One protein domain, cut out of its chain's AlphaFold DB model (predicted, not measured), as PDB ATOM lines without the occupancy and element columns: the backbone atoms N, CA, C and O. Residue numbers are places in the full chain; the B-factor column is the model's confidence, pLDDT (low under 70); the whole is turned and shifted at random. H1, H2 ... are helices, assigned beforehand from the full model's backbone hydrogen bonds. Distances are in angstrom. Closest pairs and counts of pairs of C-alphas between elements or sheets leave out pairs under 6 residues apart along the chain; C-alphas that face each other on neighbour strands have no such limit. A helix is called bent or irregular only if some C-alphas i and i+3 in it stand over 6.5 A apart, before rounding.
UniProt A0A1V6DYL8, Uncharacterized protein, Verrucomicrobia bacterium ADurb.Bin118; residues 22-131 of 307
ATOM      1  N   GLN A  22     217.415 284.139 187.987       82.06
ATOM      2  CA  GLN A  22     216.005 283.780 188.163       82.06
ATOM      3  C   GLN A  22     215.260 283.719 186.823       82.06
ATOM      4  O   GLN A  22     214.599 282.715 186.552       82.06
ATOM      5  N   LEU A  23     215.418 284.719 185.951       85.94
ATOM      6  CA  LEU A  23     214.825 284.725 184.609       85.94
ATOM      7  C   LEU A  23     215.333 283.565 183.746       85.94
ATOM      8  O   LEU A  23     214.539 282.912 183.075       85.94
ATOM      9  N   SER A  24     216.629 283.255 183.809       87.12
ATOM     10  CA  SER A  24     217.202 282.089 183.129       87.12
ATOM     11  C   SER A  24     216.561 280.789 183.619       87.12
ATOM     12  O   SER A  24     216.134 279.978 182.801       87.12
ATOM     13  N   SER A  25     216.388 280.622 184.935       89.56
ATOM     14  CA  SER A  25     215.733 279.435 185.500       89.56
ATOM     15  C   SER A  25     214.254 279.314 185.106       89.56
ATOM     16  O   SER A  25     213.764 278.209 184.877       89.56
ATOM     17  N   ILE A  26     213.541 280.441 184.983       90.12
ATOM     18  CA  ILE A  26     212.148 280.475 184.524       90.12
ATOM     19  C   ILE A  26     212.074 280.097 183.043       90.12
ATOM     20  O   ILE A  26     211.234 279.281 182.675       90.12
ATOM     21  N   ASN A  27     212.976 280.625 182.211       88.50
ATOM     22  CA  ASN A  27     213.038 280.284 180.791       88.50
ATOM     23  C   ASN A  27     213.317 278.793 180.574       88.50
ATOM     24  O   ASN A  27     212.653 278.178 179.744       88.50
ATOM     25  N   VAL A  28     214.226 278.195 181.354       92.38
ATOM     26  CA  VAL A  28     214.487 276.745 181.308       92.38
ATOM     27  C   VAL A  28     213.228 275.955 181.672       92.38
ATOM     28  O   VAL A  28     212.811 275.093 180.907       92.38
ATOM     29  N   LYS A  29     212.543 276.301 182.770       91.31
ATOM     30  CA  LYS A  29     211.288 275.631 183.159       91.31
ATOM     31  C   LYS A  29     210.169 275.811 182.131       91.31
ATOM     32  O   LYS A  29     209.391 274.889 181.911       91.31
ATOM     33  N   MET A  30     210.065 276.982 181.500       91.06
ATOM     34  CA  MET A  30     209.099 277.215 180.421       91.06
ATOM     35  C   MET A  30     209.412 276.364 179.189       91.06
ATOM     36  O   MET A  30     208.488 275.824 178.586       91.06
ATOM     37  N   GLN A  31     210.689 276.212 178.833       91.56
ATOM     38  CA  GLN A  31     211.110 275.321 177.750       91.56
ATOM     39  C   GLN A  31     210.799 273.858 178.082       91.56
ATOM     40  O   GLN A  31     210.181 273.178 177.269       91.56
ATOM     41  N   GLU A  32     211.110 273.399 179.297       93.06
ATOM     42  CA  GLU A  32     210.768 272.049 179.763       93.06
ATOM     43  C   GLU A  32     209.250 271.792 179.734       93.06
ATOM     44  O   GLU A  32     208.800 270.748 179.262       93.06
ATOM     45  N   LEU A  33     208.434 272.754 180.182       91.88
ATOM     46  CA  LEU A  33     206.970 272.661 180.114       91.88
ATOM     47  C   LEU A  33     206.449 272.646 178.671       91.88
ATOM     48  O   LEU A  33     205.507 271.907 178.370       91.88
ATOM     49  N   ALA A  34     207.054 273.427 177.775       91.06
ATOM     50  CA  ALA A  34     206.702 273.420 176.357       91.06
ATOM     51  C   ALA A  34     207.042 272.069 175.705       91.06
ATOM     52  O   ALA A  34     206.234 271.529 174.949       91.06
ATOM     53  N   GLU A  35     208.194 271.481 176.036       93.38
ATOM     54  CA  GLU A  35     208.580 270.148 175.566       93.38
ATOM     55  C   GLU A  35     207.664 269.046 176.109       93.38
ATOM     56  O   GLU A  35     207.266 268.154 175.360       93.38
ATOM     57  N   LEU A  36     207.293 269.103 177.392       92.88
ATOM     58  CA  LEU A  36     206.354 268.148 177.984       92.88
ATOM     59  C   LEU A  36     204.965 268.239 177.349       92.88
ATOM     60  O   LEU A  36     204.348 267.204 177.103       92.88
ATOM     61  N   THR A  37     204.493 269.455 177.057       90.88
ATOM     62  CA  THR A  37     203.218 269.671 176.359       90.88
ATOM     63  C   THR A  37     203.259 269.066 174.959       90.88
ATOM     64  O   THR A  37     202.392 268.258 174.641       90.88
ATOM     65  N   ARG A  38     204.314 269.333 174.176       91.38
ATOM     66  CA  ARG A  38     204.487 268.726 172.842       91.38
ATOM     67  C   ARG A  38     204.517 267.203 172.896       91.38
ATOM     68  O   ARG A  38     203.761 266.552 172.197       91.38
ATOM     69  N   ARG A  39     205.300 266.617 173.809       92.12
ATOM     70  CA  ARG A  39     205.344 265.153 173.983       92.12
ATOM     71  C   ARG A  39     203.994 264.560 174.378       92.12
ATOM     72  O   ARG A  39     203.737 263.393 174.093       92.12
ATOM     73  N   LYS A  40     203.165 265.308 175.110       93.25
ATOM     74  CA  LYS A  40     201.812 264.874 175.461       93.25
ATOM     75  C   LYS A  40     200.899 264.918 174.236       93.25
ATOM     76  O   LYS A  40     200.211 263.932 174.001       93.25
ATOM     77  N   GLU A  41     200.937 266.008 173.473       92.31
ATOM     78  CA  GLU A  41     200.184 266.167 172.223       92.31
ATOM     79  C   GLU A  41     200.557 265.086 171.202       92.31
ATOM     80  O   GLU A  41     199.668 264.444 170.654       92.31
ATOM     81  N   ASP A  42     201.850 264.805 171.018       90.62
ATOM     82  CA  ASP A  42     202.327 263.763 170.101       90.62
ATOM     83  C   ASP A  42     201.782 262.378 170.495       90.62
ATOM     84  O   ASP A  42     201.258 261.645 169.662       90.62
ATOM     85  N   ARG A  43     201.814 262.035 171.792       92.81
ATOM     86  CA  ARG A  43     201.256 260.766 172.299       92.81
ATOM     87  C   ARG A  43     199.742 260.675 172.147       92.81
ATOM     88  O   ARG A  43     199.211 259.579 171.995       92.81
ATOM     89  N   GLU A  44     199.039 261.793 172.287       93.69
ATOM     90  CA  GLU A  44     197.588 261.851 172.105       93.69
ATOM     91  C   GLU A  44     197.233 261.653 170.627       93.69
ATOM     92  O   GLU A  44     196.402 260.809 170.311       93.69
ATOM     93  N   GLN A  45     197.965 262.301 169.716       91.75
ATOM     94  CA  GLN A  45     197.817 262.094 168.274       91.75
ATOM     95  C   GLN A  45     198.129 260.656 167.845       91.75
ATOM     96  O   GLN A  45     197.409 260.095 167.021       91.75
ATOM     97  N   GLU A  46     199.175 260.042 168.404       90.19
ATOM     98  CA  GLU A  46     199.499 258.634 168.147       90.19
ATOM     99  C   GLU A  46     198.359 257.711 168.590       90.19
ATOM    100  O   GLU A  46     197.947 256.836 167.826       90.19
ATOM    101  N   ARG A  47     197.793 257.938 169.782       92.00
ATOM    102  CA  ARG A  47     196.652 257.159 170.285       92.00
ATOM    103  C   ARG A  47     195.419 257.322 169.408       92.00
ATOM    104  O   ARG A  47     194.820 256.317 169.036       92.00
ATOM    105  N   ASP A  48     195.082 258.549 169.028       92.62
ATOM    106  CA  ASP A  48     193.948 258.824 168.145       92.62
ATOM    107  C   ASP A  48     194.130 258.161 166.772       92.62
ATOM    108  O   ASP A  48     193.178 257.634 166.190       92.62
ATOM    109  N   ALA A  49     195.352 258.166 166.233       86.44
ATOM    110  CA  ALA A  49     195.666 257.505 164.972       86.44
ATOM    111  C   ALA A  49     195.536 255.977 165.081       86.44
ATOM    112  O   ALA A  49     194.987 255.339 164.180       86.44
ATOM    113  N   GLU A  50     196.000 255.386 166.181       89.25
ATOM    114  CA  GLU A  50     195.845 253.957 166.462       89.25
ATOM    115  C   GLU A  50     194.373 253.561 166.624       89.25
ATOM    116  O   GLU A  50     193.942 252.578 166.025       89.25
ATOM    117  N   GLU A  51     193.581 254.343 167.361       91.25
ATOM    118  CA  GLU A  51     192.148 254.097 167.547       91.25
ATOM    119  C   GLU A  51     191.380 254.171 166.225       91.25
ATOM    120  O   GLU A  51     190.530 253.321 165.944       91.25
ATOM    121  N   ARG A  52     191.711 255.139 165.361       90.62
ATOM    122  CA  ARG A  52     191.132 255.230 164.012       90.62
ATOM    123  C   ARG A  52     191.489 254.020 163.162       90.62
ATOM    124  O   ARG A  52     190.613 253.483 162.485       90.62
ATOM    125  N   ARG A  53     192.749 253.573 163.199       87.56
ATOM    126  CA  ARG A  53     193.177 252.365 162.476       87.56
ATOM    127  C   ARG A  53     192.424 251.138 162.972       87.56
ATOM    128  O   ARG A  53     191.880 250.403 162.154       87.56
ATOM    129  N   GLU A  54     192.328 250.945 164.285       92.06
ATOM    130  CA  GLU A  54     191.585 249.827 164.874       92.06
ATOM    131  C   GLU A  54     190.098 249.870 164.482       92.06
ATOM    132  O   GLU A  54     189.532 248.841 164.116       92.06
ATOM    133  N   ALA A  55     189.474 251.053 164.465       91.88
ATOM    134  CA  ALA A  55     188.086 251.218 164.032       91.88
ATOM    135  C   ALA A  55     187.871 250.837 162.557       91.88
ATOM    136  O   ALA A  55     186.903 250.142 162.246       91.88
ATOM    137  N   ILE A  56     188.780 251.234 161.661       89.88
ATOM    138  CA  ILE A  56     188.726 250.871 160.234       89.88
ATOM    139  C   ILE A  56     188.838 249.352 160.061       89.88
ATOM    140  O   ILE A  56     188.051 248.749 159.331       89.88
ATOM    141  N   VAL A  57     189.783 248.712 160.757       92.44
ATOM    142  CA  VAL A  57     189.954 247.253 160.678       92.44
ATOM    143  C   VAL A  57     188.739 246.533 161.275       92.44
ATOM    144  O   VAL A  57     188.290 245.532 160.721       92.44
ATOM    145  N   ARG A  58     188.151 247.053 162.362       93.88
ATOM    146  CA  ARG A  58     186.925 246.502 162.956       93.88
ATOM    147  C   ARG A  58     185.752 246.544 161.976       93.88
ATOM    148  O   ARG A  58     185.032 245.552 161.867       93.88
ATOM    149  N   ASP A  59     185.577 247.650 161.257       93.81
ATOM    150  CA  ASP A  59     184.534 247.763 160.234       93.81
ATOM    151  C   ASP A  59     184.767 246.770 159.084       93.81
ATOM    152  O   ASP A  59     183.854 246.043 158.700       93.81
ATOM    153  N   ALA A  60     186.012 246.622 158.616       91.50
ATOM    154  CA  ALA A  60     186.359 245.628 157.597       91.50
ATOM    155  C   ALA A  60     186.059 244.184 158.050       91.50
ATOM    156  O   ALA A  60     185.491 243.398 157.290       91.50
ATOM    157  N   VAL A  61     186.382 243.829 159.300       95.25
ATOM    158  CA  VAL A  61     186.049 242.511 159.874       95.25
ATOM    159  C   VAL A  61     184.538 242.318 159.986       95.25
ATOM    160  O   VAL A  61     184.042 241.225 159.722       95.25
ATOM    161  N   PHE A  62     183.790 243.363 160.338       95.56
ATOM    162  CA  PHE A  62     182.331 243.305 160.396       95.56
ATOM    163  C   PHE A  62     181.704 243.088 159.011       95.56
ATOM    164  O   PHE A  62     180.826 242.237 158.855       95.56
ATOM    165  N   GLN A  63     182.183 243.803 157.993       93.94
ATOM    166  CA  GLN A  63     181.754 243.602 156.609       93.94
ATOM    167  C   GLN A  63     182.065 242.176 156.134       93.94
ATOM    168  O   GLN A  63     181.205 241.522 155.542       93.94
ATOM    169  N   ALA A  64     183.252 241.659 156.457       94.75
ATOM    170  CA  ALA A  64     183.635 240.284 156.152       94.75
ATOM    171  C   ALA A  64     182.760 239.245 156.875       94.75
ATOM    172  O   ALA A  64     182.372 238.259 156.256       94.75
ATOM    173  N   ASP A  65     182.394 239.456 158.145       97.38
ATOM    174  CA  ASP A  65     181.459 238.574 158.863       97.38
ATOM    175  C   ASP A  65     180.067 238.572 158.212       97.38
ATOM    176  O   ASP A  65     179.447 237.523 158.032       97.38
ATOM    177  N   SER A  66     179.582 239.744 157.798       94.88
ATOM    178  CA  SER A  66     178.314 239.868 157.073       94.88
ATOM    179  C   SER A  66     178.340 239.091 155.749       94.88
ATOM    180  O   SER A  66     177.428 238.308 155.464       94.88
ATOM    181  N   LEU A  67     179.424 239.231 154.976       93.06
ATOM    182  CA  LEU A  67     179.643 238.454 153.755       93.06
ATOM    183  C   LEU A  67     179.690 236.954 154.059       93.06
ATOM    184  O   LEU A  67     178.973 236.189 153.409       93.06
ATOM    185  N   LEU A  68     180.432 236.537 155.088       96.50
ATOM    186  CA  LEU A  68     180.553 235.141 155.505       96.50
ATOM    187  C   LEU A  68     179.196 234.496 155.792       96.50
ATOM    188  O   LEU A  68     178.969 233.357 155.397       96.50
ATOM    189  N   ARG A  69     178.261 235.219 156.415       97.12
ATOM    190  CA  ARG A  69     176.901 234.713 156.675       97.12
ATOM    191  C   ARG A  69     176.091 234.487 155.398       97.12
ATOM    192  O   ARG A  69     175.205 233.636 155.383       97.12
ATOM    193  N   SER A  70     176.383 235.229 154.331       93.94
ATOM    194  CA  SER A  70     175.716 235.082 153.031       93.94
ATOM    195  C   SER A  70     176.343 233.998 152.141       93.94
ATOM    196  O   SER A  70     175.647 233.399 151.316       93.94
ATOM    197  N   LEU A  71     177.635 233.701 152.330       92.44
ATOM    198  CA  LEU A  71     178.396 232.774 151.490       92.44
ATOM    199  C   LEU A  71     177.845 231.338 151.448       92.44
ATOM    200  O   LEU A  71     177.831 230.786 150.351       92.44
ATOM    201  N   PRO A  72     177.340 230.722 152.537       95.25
ATOM    202  CA  PRO A  72     176.753 229.384 152.482       95.25
ATOM    203  C   PRO A  72     175.619 229.265 151.462       95.25
ATOM    204  O   PRO A  72     175.566 228.296 150.706       95.25
ATOM    205  N   ARG A  73     174.750 230.280 151.371       92.56
ATOM    206  CA  ARG A  73     173.675 230.309 150.372       92.56
ATOM    207  C   ARG A  73     174.244 230.366 148.956       92.56
ATOM    208  O   ARG A  73     173.868 229.558 148.115       92.56
ATOM    209  N   ILE A  74     175.189 231.277 148.723       88.62
ATOM    210  CA  ILE A  74     175.857 231.423 147.422       88.62
ATOM    211  C   ILE A  74     176.604 230.136 147.059       88.62
ATOM    212  O   ILE A  74     176.602 229.749 145.901       88.62
ATOM    213  N   SER A  75     177.197 229.436 148.029       92.94
ATOM    214  CA  SER A  75     177.946 228.200 147.796       92.94
ATOM    215  C   SER A  75     177.073 227.059 147.279       92.94
ATOM    216  O   SER A  75     177.540 226.262 146.469       92.94
ATOM    217  N   GLY A  76     175.800 227.018 147.692       88.75
ATOM    218  CA  GLY A  76     174.827 226.052 147.189       88.75
ATOM    219  C   GLY A  76     174.349 226.365 145.769       88.75
ATOM    220  O   GLY A  76     174.047 225.446 145.015       88.75
ATOM    221  N   GLU A  77     174.304 227.646 145.390       91.19
ATOM    222  CA  GLU A  77     173.856 228.097 144.063       91.19
ATOM    223  C   GLU A  77     175.008 228.132 143.035       91.19
ATOM    224  O   GLU A  77     174.864 227.692 141.895       91.19
ATOM    225  N   ASN A  78     176.168 228.661 143.432       91.19
ATOM    226  CA  ASN A  78     177.375 228.812 142.625       91.19
ATOM    227  C   ASN A  78     178.643 228.677 143.505       91.19
ATOM    228  O   ASN A  78     179.181 229.679 144.000       91.19
ATOM    229  N   PRO A  79     179.182 227.452 143.665       92.25
ATOM    230  CA  PRO A  79     180.351 227.206 144.511       92.25
ATOM    231  C   PRO A  79     181.622 227.921 144.027       92.25
ATOM    232  O   PRO A  79     182.466 228.278 144.846       92.25
ATOM    233  N   ARG A  80     181.759 228.204 142.720       92.62
ATOM    234  CA  ARG A  80     182.918 228.947 142.186       92.62
ATOM    235  C   ARG A  80     182.914 230.394 142.652       92.62
ATOM    236  O   ARG A  80     183.945 230.904 143.081       92.62
ATOM    237  N   ALA A  81     181.752 231.044 142.583       90.12
ATOM    238  CA  ALA A  81     181.591 232.414 143.049       90.12
ATOM    239  C   ALA A  81     181.849 232.505 144.558       90.12
ATOM    240  O   ALA A  81     182.622 233.358 144.987       90.12
ATOM    241  N   ALA A  82     181.263 231.603 145.352       93.50
ATOM    242  CA  ALA A  82     181.483 231.573 146.797       93.50
ATOM    243  C   ALA A  82     182.967 231.377 147.158       93.50
ATOM    244  O   ALA A  82     183.489 232.108 147.999       93.50
ATOM    245  N   MET A  83     183.665 230.462 146.473       95.62
ATOM    246  CA  MET A  83     185.105 230.258 146.648       95.62
ATOM    247  C   MET A  83     185.913 231.510 146.287       95.62
ATOM    248  O   MET A  83     186.781 231.914 147.057       95.62
ATOM    249  N   ALA A  84     185.620 232.144 145.146       92.69
ATOM    250  CA  ALA A  84     186.323 233.342 144.694       92.69
ATOM    251  C   ALA A  84     186.162 234.510 145.682       92.69
ATOM    252  O   ALA A  84     187.149 235.155 146.033       92.69
ATOM    253  N   TRP A  85     184.944 234.742 146.183       93.00
ATOM    254  CA  TRP A  85     184.675 235.758 147.204       93.00
ATOM    255  C   TRP A  85     185.380 235.454 148.520       93.00
ATOM    256  O   TRP A  85     186.015 236.337 149.092       93.00
ATOM    257  N   ALA A  86     185.329 234.203 148.984       96.62
ATOM    258  CA  ALA A  86     186.001 233.829 150.217       96.62
ATOM    259  C   ALA A  86     187.523 233.996 150.113       96.62
ATOM    260  O   ALA A  86     188.158 234.539 151.018       96.62
ATOM    261  N   ARG A  87     188.106 233.604 148.973       96.69
ATOM    262  CA  ARG A  87     189.536 233.774 148.710       96.69
ATOM    263  C   ARG A  87     189.928 235.244 148.605       96.69
ATOM    264  O   ARG A  87     190.957 235.625 149.154       96.69
ATOM    265  N   HIS A  88     189.104 236.060 147.954       94.69
ATOM    266  CA  HIS A  88     189.291 237.505 147.880       94.69
ATOM    267  C   HIS A  88     189.375 238.141 149.275       94.69
ATOM    268  O   HIS A  88     190.333 238.857 149.552       94.69
ATOM    269  N   THR A  89     188.433 237.834 150.175       95.19
ATOM    270  CA  THR A  89     188.437 238.369 151.548       95.19
ATOM    271  C   THR A  89     189.688 237.952 152.327       95.19
ATOM    272  O   THR A  89     190.298 238.780 153.002       95.19
ATOM    273  N   LEU A  90     190.119 236.690 152.206       96.62
ATOM    274  CA  LEU A  90     191.345 236.209 152.856       96.62
ATOM    275  C   LEU A  90     192.593 236.940 152.341       96.62
ATOM    276  O   LEU A  90     193.413 237.391 153.141       96.62
ATOM    277  N   LEU A  91     192.708 237.121 151.021       94.69
ATOM    278  CA  LEU A  91     193.805 237.878 150.413       94.69
ATOM    279  C   LEU A  91     193.792 239.349 150.845       94.69
ATOM    280  O   LEU A  91     194.854 239.927 151.057       94.69
ATOM    281  N   GLN A  92     192.611 239.954 151.018       91.88
ATOM    282  CA  GLN A  92     192.490 241.316 151.547       91.88
ATOM    283  C   GLN A  92     193.023 241.422 152.981       91.88
ATOM    284  O   GLN A  92     193.745 242.369 153.292       91.88
ATOM    285  N   PHE A  93     192.730 240.455 153.854       94.38
ATOM    286  CA  PHE A  93     193.294 240.449 155.208       94.38
ATOM    287  C   PHE A  93     194.812 240.274 155.207       94.38
ATOM    288  O   PHE A  93     195.508 241.037 155.878       94.38
ATOM    289  N   GLU A  94     195.330 239.331 154.419       94.06
ATOM    290  CA  GLU A  94     196.770 239.093 154.293       94.06
ATOM    291  C   GLU A  94     197.499 240.338 153.770       94.06
ATOM    292  O   GLU A  94     198.472 240.808 154.364       94.06
ATOM    293  N   ARG A  95     196.981 240.930 152.692       89.25
ATOM    294  CA  ARG A  95     197.567 242.105 152.047       89.25
ATOM    295  C   ARG A  95     197.620 243.318 152.968       89.25
ATOM    296  O   ARG A  95     198.637 244.016 152.995       89.25
ATOM    297  N   ASN A  96     196.533 243.560 153.697       88.31
ATOM    298  CA  ASN A  96     196.413 244.691 154.613       88.31
ATOM    299  C   ASN A  96     197.104 244.430 155.962       88.31
ATOM    300  O   ASN A  96     197.052 245.284 156.846       88.31
ATOM    301  N   GLY A  97     197.751 243.270 156.143       91.75
ATOM    302  CA  GLY A  97     198.417 242.907 157.394       91.75
ATOM    303  C   GLY A  97     197.446 242.802 158.573       91.75
ATOM    304  O   GLY A  97     197.837 243.028 159.720       91.75
ATOM    305  N   VAL A  98     196.175 242.495 158.296       92.62
ATOM    306  CA  VAL A  98     195.141 242.352 159.318       92.62
ATOM    307  C   VAL A  98     195.376 241.032 160.032       92.62
ATOM    308  O   VAL A  98     195.124 239.951 159.506       92.62
ATOM    309  N   THR A  99     195.883 241.126 161.254       94.44
ATOM    310  CA  THR A  99     196.181 239.972 162.099       94.44
ATOM    311  C   THR A  99     195.559 240.173 163.473       94.44
ATOM    312  O   THR A  99     195.116 241.262 163.830       94.44
ATOM    313  N   SER A 100     195.570 239.137 164.312       92.38
ATOM    314  CA  SER A 100     195.126 239.293 165.706       92.38
ATOM    315  C   SER A 100     195.967 240.303 166.512       92.38
ATOM    316  O   SER A 100     195.525 240.751 167.566       92.38
ATOM    317  N   ALA A 101     197.152 240.700 166.032       91.12
ATOM    318  CA  ALA A 101     197.947 241.765 166.647       91.12
ATOM    319  C   ALA A 101     197.411 243.174 166.335       91.12
ATOM    320  O   ALA A 101     197.735 244.112 167.056       91.12
ATOM    321  N   SER A 102     196.566 243.320 165.308       87.69
ATOM    322  CA  SER A 102     195.958 244.594 164.900       87.69
ATOM    323  C   SER A 102     194.886 245.101 165.873       87.69
ATOM    324  O   SER A 102     194.427 246.229 165.729       87.69
ATOM    325  N   PHE A 103     194.488 244.285 166.851       93.56
ATOM    326  CA  PHE A 103     193.431 244.597 167.811       93.56
ATOM    327  C   PHE A 103     193.961 244.630 169.240       93.56
ATOM    328  O   PHE A 103     194.800 243.810 169.633       93.56
ATOM    329  N   ARG A 104     193.431 245.543 170.058       92.19
ATOM    330  CA  ARG A 104     193.732 245.587 171.496       92.19
ATOM    331  C   ARG A 104     192.811 244.656 172.270       92.19
ATOM    332  O   ARG A 104     193.291 243.850 173.070       92.19
ATOM    333  N   SER A 105     191.509 244.736 171.987       94.00
ATOM    334  CA  SER A 105     190.487 243.914 172.638       94.00
ATOM    335  C   SER A 105     190.635 242.436 172.275       94.00
ATOM    336  O   SER A 105     190.889 242.088 171.123       94.00
ATOM    337  N   TYR A 106     190.464 241.551 173.258       93.31
ATOM    338  CA  TYR A 106     190.480 240.102 173.043       93.31
ATOM    339  C   TYR A 106     189.286 239.633 172.194       93.31
ATOM    340  O   TYR A 106     189.451 238.790 171.315       93.31
ATOM    341  N   GLU A 107     188.113 240.239 172.388       96.12
ATOM    342  CA  GLU A 107     186.883 239.901 171.658       96.12
ATOM    343  C   GLU A 107     187.029 240.132 170.147       96.12
ATOM    344  O   GLU A 107     186.624 239.297 169.337       96.12
ATOM    345  N   ASP A 108     187.671 241.236 169.755       94.88
ATOM    346  CA  ASP A 108     187.913 241.556 168.345       94.88
ATOM    347  C   ASP A 108     188.901 240.563 167.704       94.88
ATOM    348  O   ASP A 108     188.755 240.194 166.536       94.88
ATOM    349  N   LYS A 109     189.868 240.048 168.479       96.88
ATOM    350  CA  LYS A 109     190.807 239.009 168.017       96.88
ATOM    351  C   LYS A 109     190.101 237.691 167.749       96.88
ATOM    352  O   LYS A 109     190.364 237.062 166.726       96.88
ATOM    353  N   GLU A 110     189.236 237.258 168.664       97.50
ATOM    354  CA  GLU A 110     188.439 236.043 168.472       97.50
ATOM    355  C   GLU A 110     187.480 236.190 167.297       97.50
ATOM    356  O   GLU A 110     187.358 235.268 166.490       97.50
ATOM    357  N   ARG A 111     186.866 237.370 167.142       96.69
ATOM    358  CA  ARG A 111     186.014 237.669 165.990       96.69
ATOM    359  C   ARG A 111     186.785 237.552 164.680       96.69
ATOM    360  O   ARG A 111     186.323 236.844 163.792       96.69
ATOM    361  N   LEU A 112     187.963 238.173 164.568       96.94
ATOM    362  CA  LEU A 112     188.803 238.046 163.371       96.94
ATOM    363  C   LEU A 112     189.138 236.576 163.079       96.94
ATOM    364  O   LEU A 112     188.983 236.142 161.942       96.94
ATOM    365  N   ARG A 113     189.566 235.804 164.087       97.62
ATOM    366  CA  ARG A 113     189.885 234.374 163.908       97.62
ATOM    367  C   ARG A 113     188.681 233.584 163.409       97.62
ATOM    368  O   ARG A 113     188.803 232.862 162.431       97.62
ATOM    369  N   SER A 114     187.517 233.776 164.026       97.62
ATOM    370  CA  SER A 114     186.270 233.127 163.606       97.62
ATOM    371  C   SER A 114     185.920 233.449 162.148       97.62
ATOM    372  O   SER A 114     185.535 232.561 161.389       97.62
ATOM    373  N   VAL A 115     186.106 234.708 161.735       97.88
ATOM    374  CA  VAL A 115     185.870 235.141 160.352       97.88
ATOM    375  C   VAL A 115     186.870 234.497 159.388       97.88
ATOM    376  O   VAL A 115     186.446 234.005 158.343       97.88
ATOM    377  N   ILE A 116     188.167 234.470 159.715       97.75
ATOM    378  CA  ILE A 116     189.200 233.827 158.884       97.75
ATOM    379  C   ILE A 116     188.905 232.330 158.740       97.75
ATOM    380  O   ILE A 116     188.728 231.857 157.619       97.75
ATOM    381  N   ASP A 117     188.741 231.617 159.858       98.25
ATOM    382  CA  ASP A 117     188.433 230.183 159.878       98.25
ATOM    383  C   ASP A 117     187.149 229.876 159.094       98.25
ATOM    384  O   ASP A 117     187.051 228.872 158.388       98.25
ATOM    385  N   GLY A 118     186.138 230.740 159.212       98.00
ATOM    386  CA  GLY A 118     184.888 230.616 158.476       98.00
ATOM    387  C   GLY A 118     185.091 230.696 156.965       98.00
ATOM    388  O   GLY A 118     184.598 229.833 156.237       98.00
ATOM    389  N   HIS A 119     185.844 231.688 156.485       97.94
ATOM    390  CA  HIS A 119     186.151 231.815 155.060       97.94
ATOM    391  C   HIS A 119     187.015 230.654 154.555       97.94
ATOM    392  O   HIS A 119     186.734 230.121 153.483       97.94
ATOM    393  N   GLU A 120     188.015 230.210 155.323       98.19
ATOM    394  CA  GLU A 120     188.838 229.044 154.970       98.19
ATOM    395  C   GLU A 120     187.999 227.771 154.836       98.19
ATOM    396  O   GLU A 120     188.154 227.023 153.867       98.19
ATOM    397  N   ARG A 121     187.050 227.548 155.753       98.31
ATOM    398  CA  ARG A 121     186.111 226.421 155.667       98.31
ATOM    399  C   ARG A 121     185.247 226.494 154.412       98.31
ATOM    400  O   ARG A 121     185.086 225.472 153.753       98.31
ATOM    401  N   ILE A 122     184.723 227.671 154.052       97.69
ATOM    402  CA  ILE A 122     183.954 227.842 152.807       97.69
ATOM    403  C   ILE A 122     184.826 227.540 151.584       97.69
ATOM    404  O   ILE A 122     184.386 226.812 150.698       97.69
ATOM    405  N   VAL A 123     186.074 228.024 151.547       97.81
ATOM    406  CA  VAL A 123     187.012 227.710 150.455       97.81
ATOM    407  C   VAL A 123     187.224 226.201 150.340       97.81
ATOM    408  O   VAL A 123     187.104 225.663 149.243       97.81
ATOM    409  N   GLN A 124     187.473 225.503 151.450       98.06
ATOM    410  CA  GLN A 124     187.660 224.046 151.455       98.06
ATOM    411  C   GLN A 124     186.396 223.292 151.011       98.06
ATOM    412  O   GLN A 124     186.486 222.353 150.219       98.06
ATOM    413  N   GLN A 125     185.216 223.715 151.473       97.62
ATOM    414  CA  GLN A 125     183.927 223.122 151.097       97.62
ATOM    415  C   GLN A 125     183.615 223.309 149.607       97.62
ATOM    416  O   GLN A 125     183.205 222.364 148.930       97.62
ATOM    417  N   CYS A 126     183.831 224.511 149.071       96.38
ATOM    418  CA  CYS A 126     183.659 224.776 147.648       96.38
ATOM    419  C   CYS A 126     184.717 224.047 146.815       96.38
ATOM    420  O   CYS A 126     184.373 223.452 145.802       96.38
ATOM    421  N   ALA A 127     185.978 224.010 147.252       96.88
ATOM    422  CA  ALA A 127     187.022 223.268 146.555       96.88
ATOM    423  C   ALA A 127     186.651 221.782 146.435       96.88
ATOM    424  O   ALA A 127     186.704 221.227 145.342       96.88
ATOM    425  N   ALA A 128     186.164 221.159 147.510       97.62
ATOM    426  CA  ALA A 128     185.746 219.757 147.491       97.62
ATOM    427  C   ALA A 128     184.603 219.448 146.497       97.62
ATOM    428  O   ALA A 128     184.487 218.306 146.054       97.62
ATOM    429  N   SER A 129     183.769 220.432 146.135       96.50
ATOM    430  CA  SER A 129     182.665 220.259 145.173       96.50
ATOM    431  C   SER A 129     183.012 220.651 143.731       96.50
ATOM    432  O   SER A 129     182.250 220.350 142.810       96.50
ATOM    433  N   LEU A 130     184.158 221.297 143.513       94.12
ATOM    434  CA  LEU A 130     184.597 221.804 142.214       94.12
ATOM    435  C   LEU A 130     185.659 220.902 141.581       94.12
ATOM    436  O   LEU A 130     186.459 220.270 142.269       94.12
ATOM    437  N   SER A 131     185.722 220.886 140.247       96.62
ATOM    438  CA  SER A 131     186.841 220.240 139.550       96.62
ATOM    439  C   SER A 131     188.130 221.073 139.673       96.62
ATOM    440  O   SER A 131     188.045 222.294 139.820       96.62
TER     441      SER A 131
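AT A GLANCE: This is residues 22 to 131 of the 307 residues of an uncharacterized protein of Verrucomicrobia bacterium ADurb.Bin118 (UniProt A0A1V6DYL8). One very long helix, H1, sticks far out as a free arm with residues 22 to 49, and near its other end it joins H2 and H3 in a small three-helix bundle. H2 folds back along the last part of H1, and H3 turns back again, crossing H2 at a slant. The printed part has 110 residues with three named helices, in the order H1, H2, H3, and no named strand; the class is all helix. The whole is extended, with a radius of gyration of the C-alphas of 23.1 A, and spans 85 by 22 by 16 A, a rod in outline whose length comes from the arm.

IN THESE COORDINATES: Find C-alpha 22 at (216.005, 283.780, 188.163), where H1 begins; H1 holds residues 22 to 77, is 82.6 A long from first to last C-alpha, and ends at C-alpha 77 at (173.856, 228.097, 144.063). Look near residue 70 for a kink of 40 degrees; H1 is irregular there, but only just, with C-alphas 69 and 72 6.8 A apart. After Asn 78, H2 takes residues 79 to 95, 24.0 A long. Then look for C-alpha 106 at (190.480, 240.102, 173.043), where H3 begins; it runs 35.1 A to residue 129.

HOW THE PARTS SIT: Begin with the bundle of H1, H2 and H3, which is up and down, each helix running against the one before it in the chain. H1 touches H2 with its residues 64 to 75 alone; the closest C-alphas are those of Ser 75 and Ala 82, 5.0 A apart. The two form a helical hairpin at a shallow tilt of 12 degrees, opposite ways. H2 and H3 form a second helical hairpin and touch, closest at the C-alphas of Met 83 and Val 123, 5.0 A apart. Their tilt of 37 degrees is only just steep, and they run opposite ways. H3 also touches H1, which meets it with residues 58 to 75 alone; the closest C-alphas are those of Asp 65 and Val 115, 5.8 A apart. These two run the same way at a shallow tilt of 30 degrees. In the backbones of H2 and H3 every O i to N i+4 pair is within hydrogen-bond range; in H1, 50 of 52 are.

THE WHOLE: The two C-alphas farthest apart are those of Gln 22 and Ser 131, 85.2 A. Leave out residues 22 to 49, which stand free, and you will find a body of 82 residues spanning 43 by 20 by 17 A. The printed part has no cut; the link from H1 to H2 is tight, and that from H2 to H3, 10 residues, is short. The mean pLDDT of the printed part is 93.3, and no printed residue is under 70.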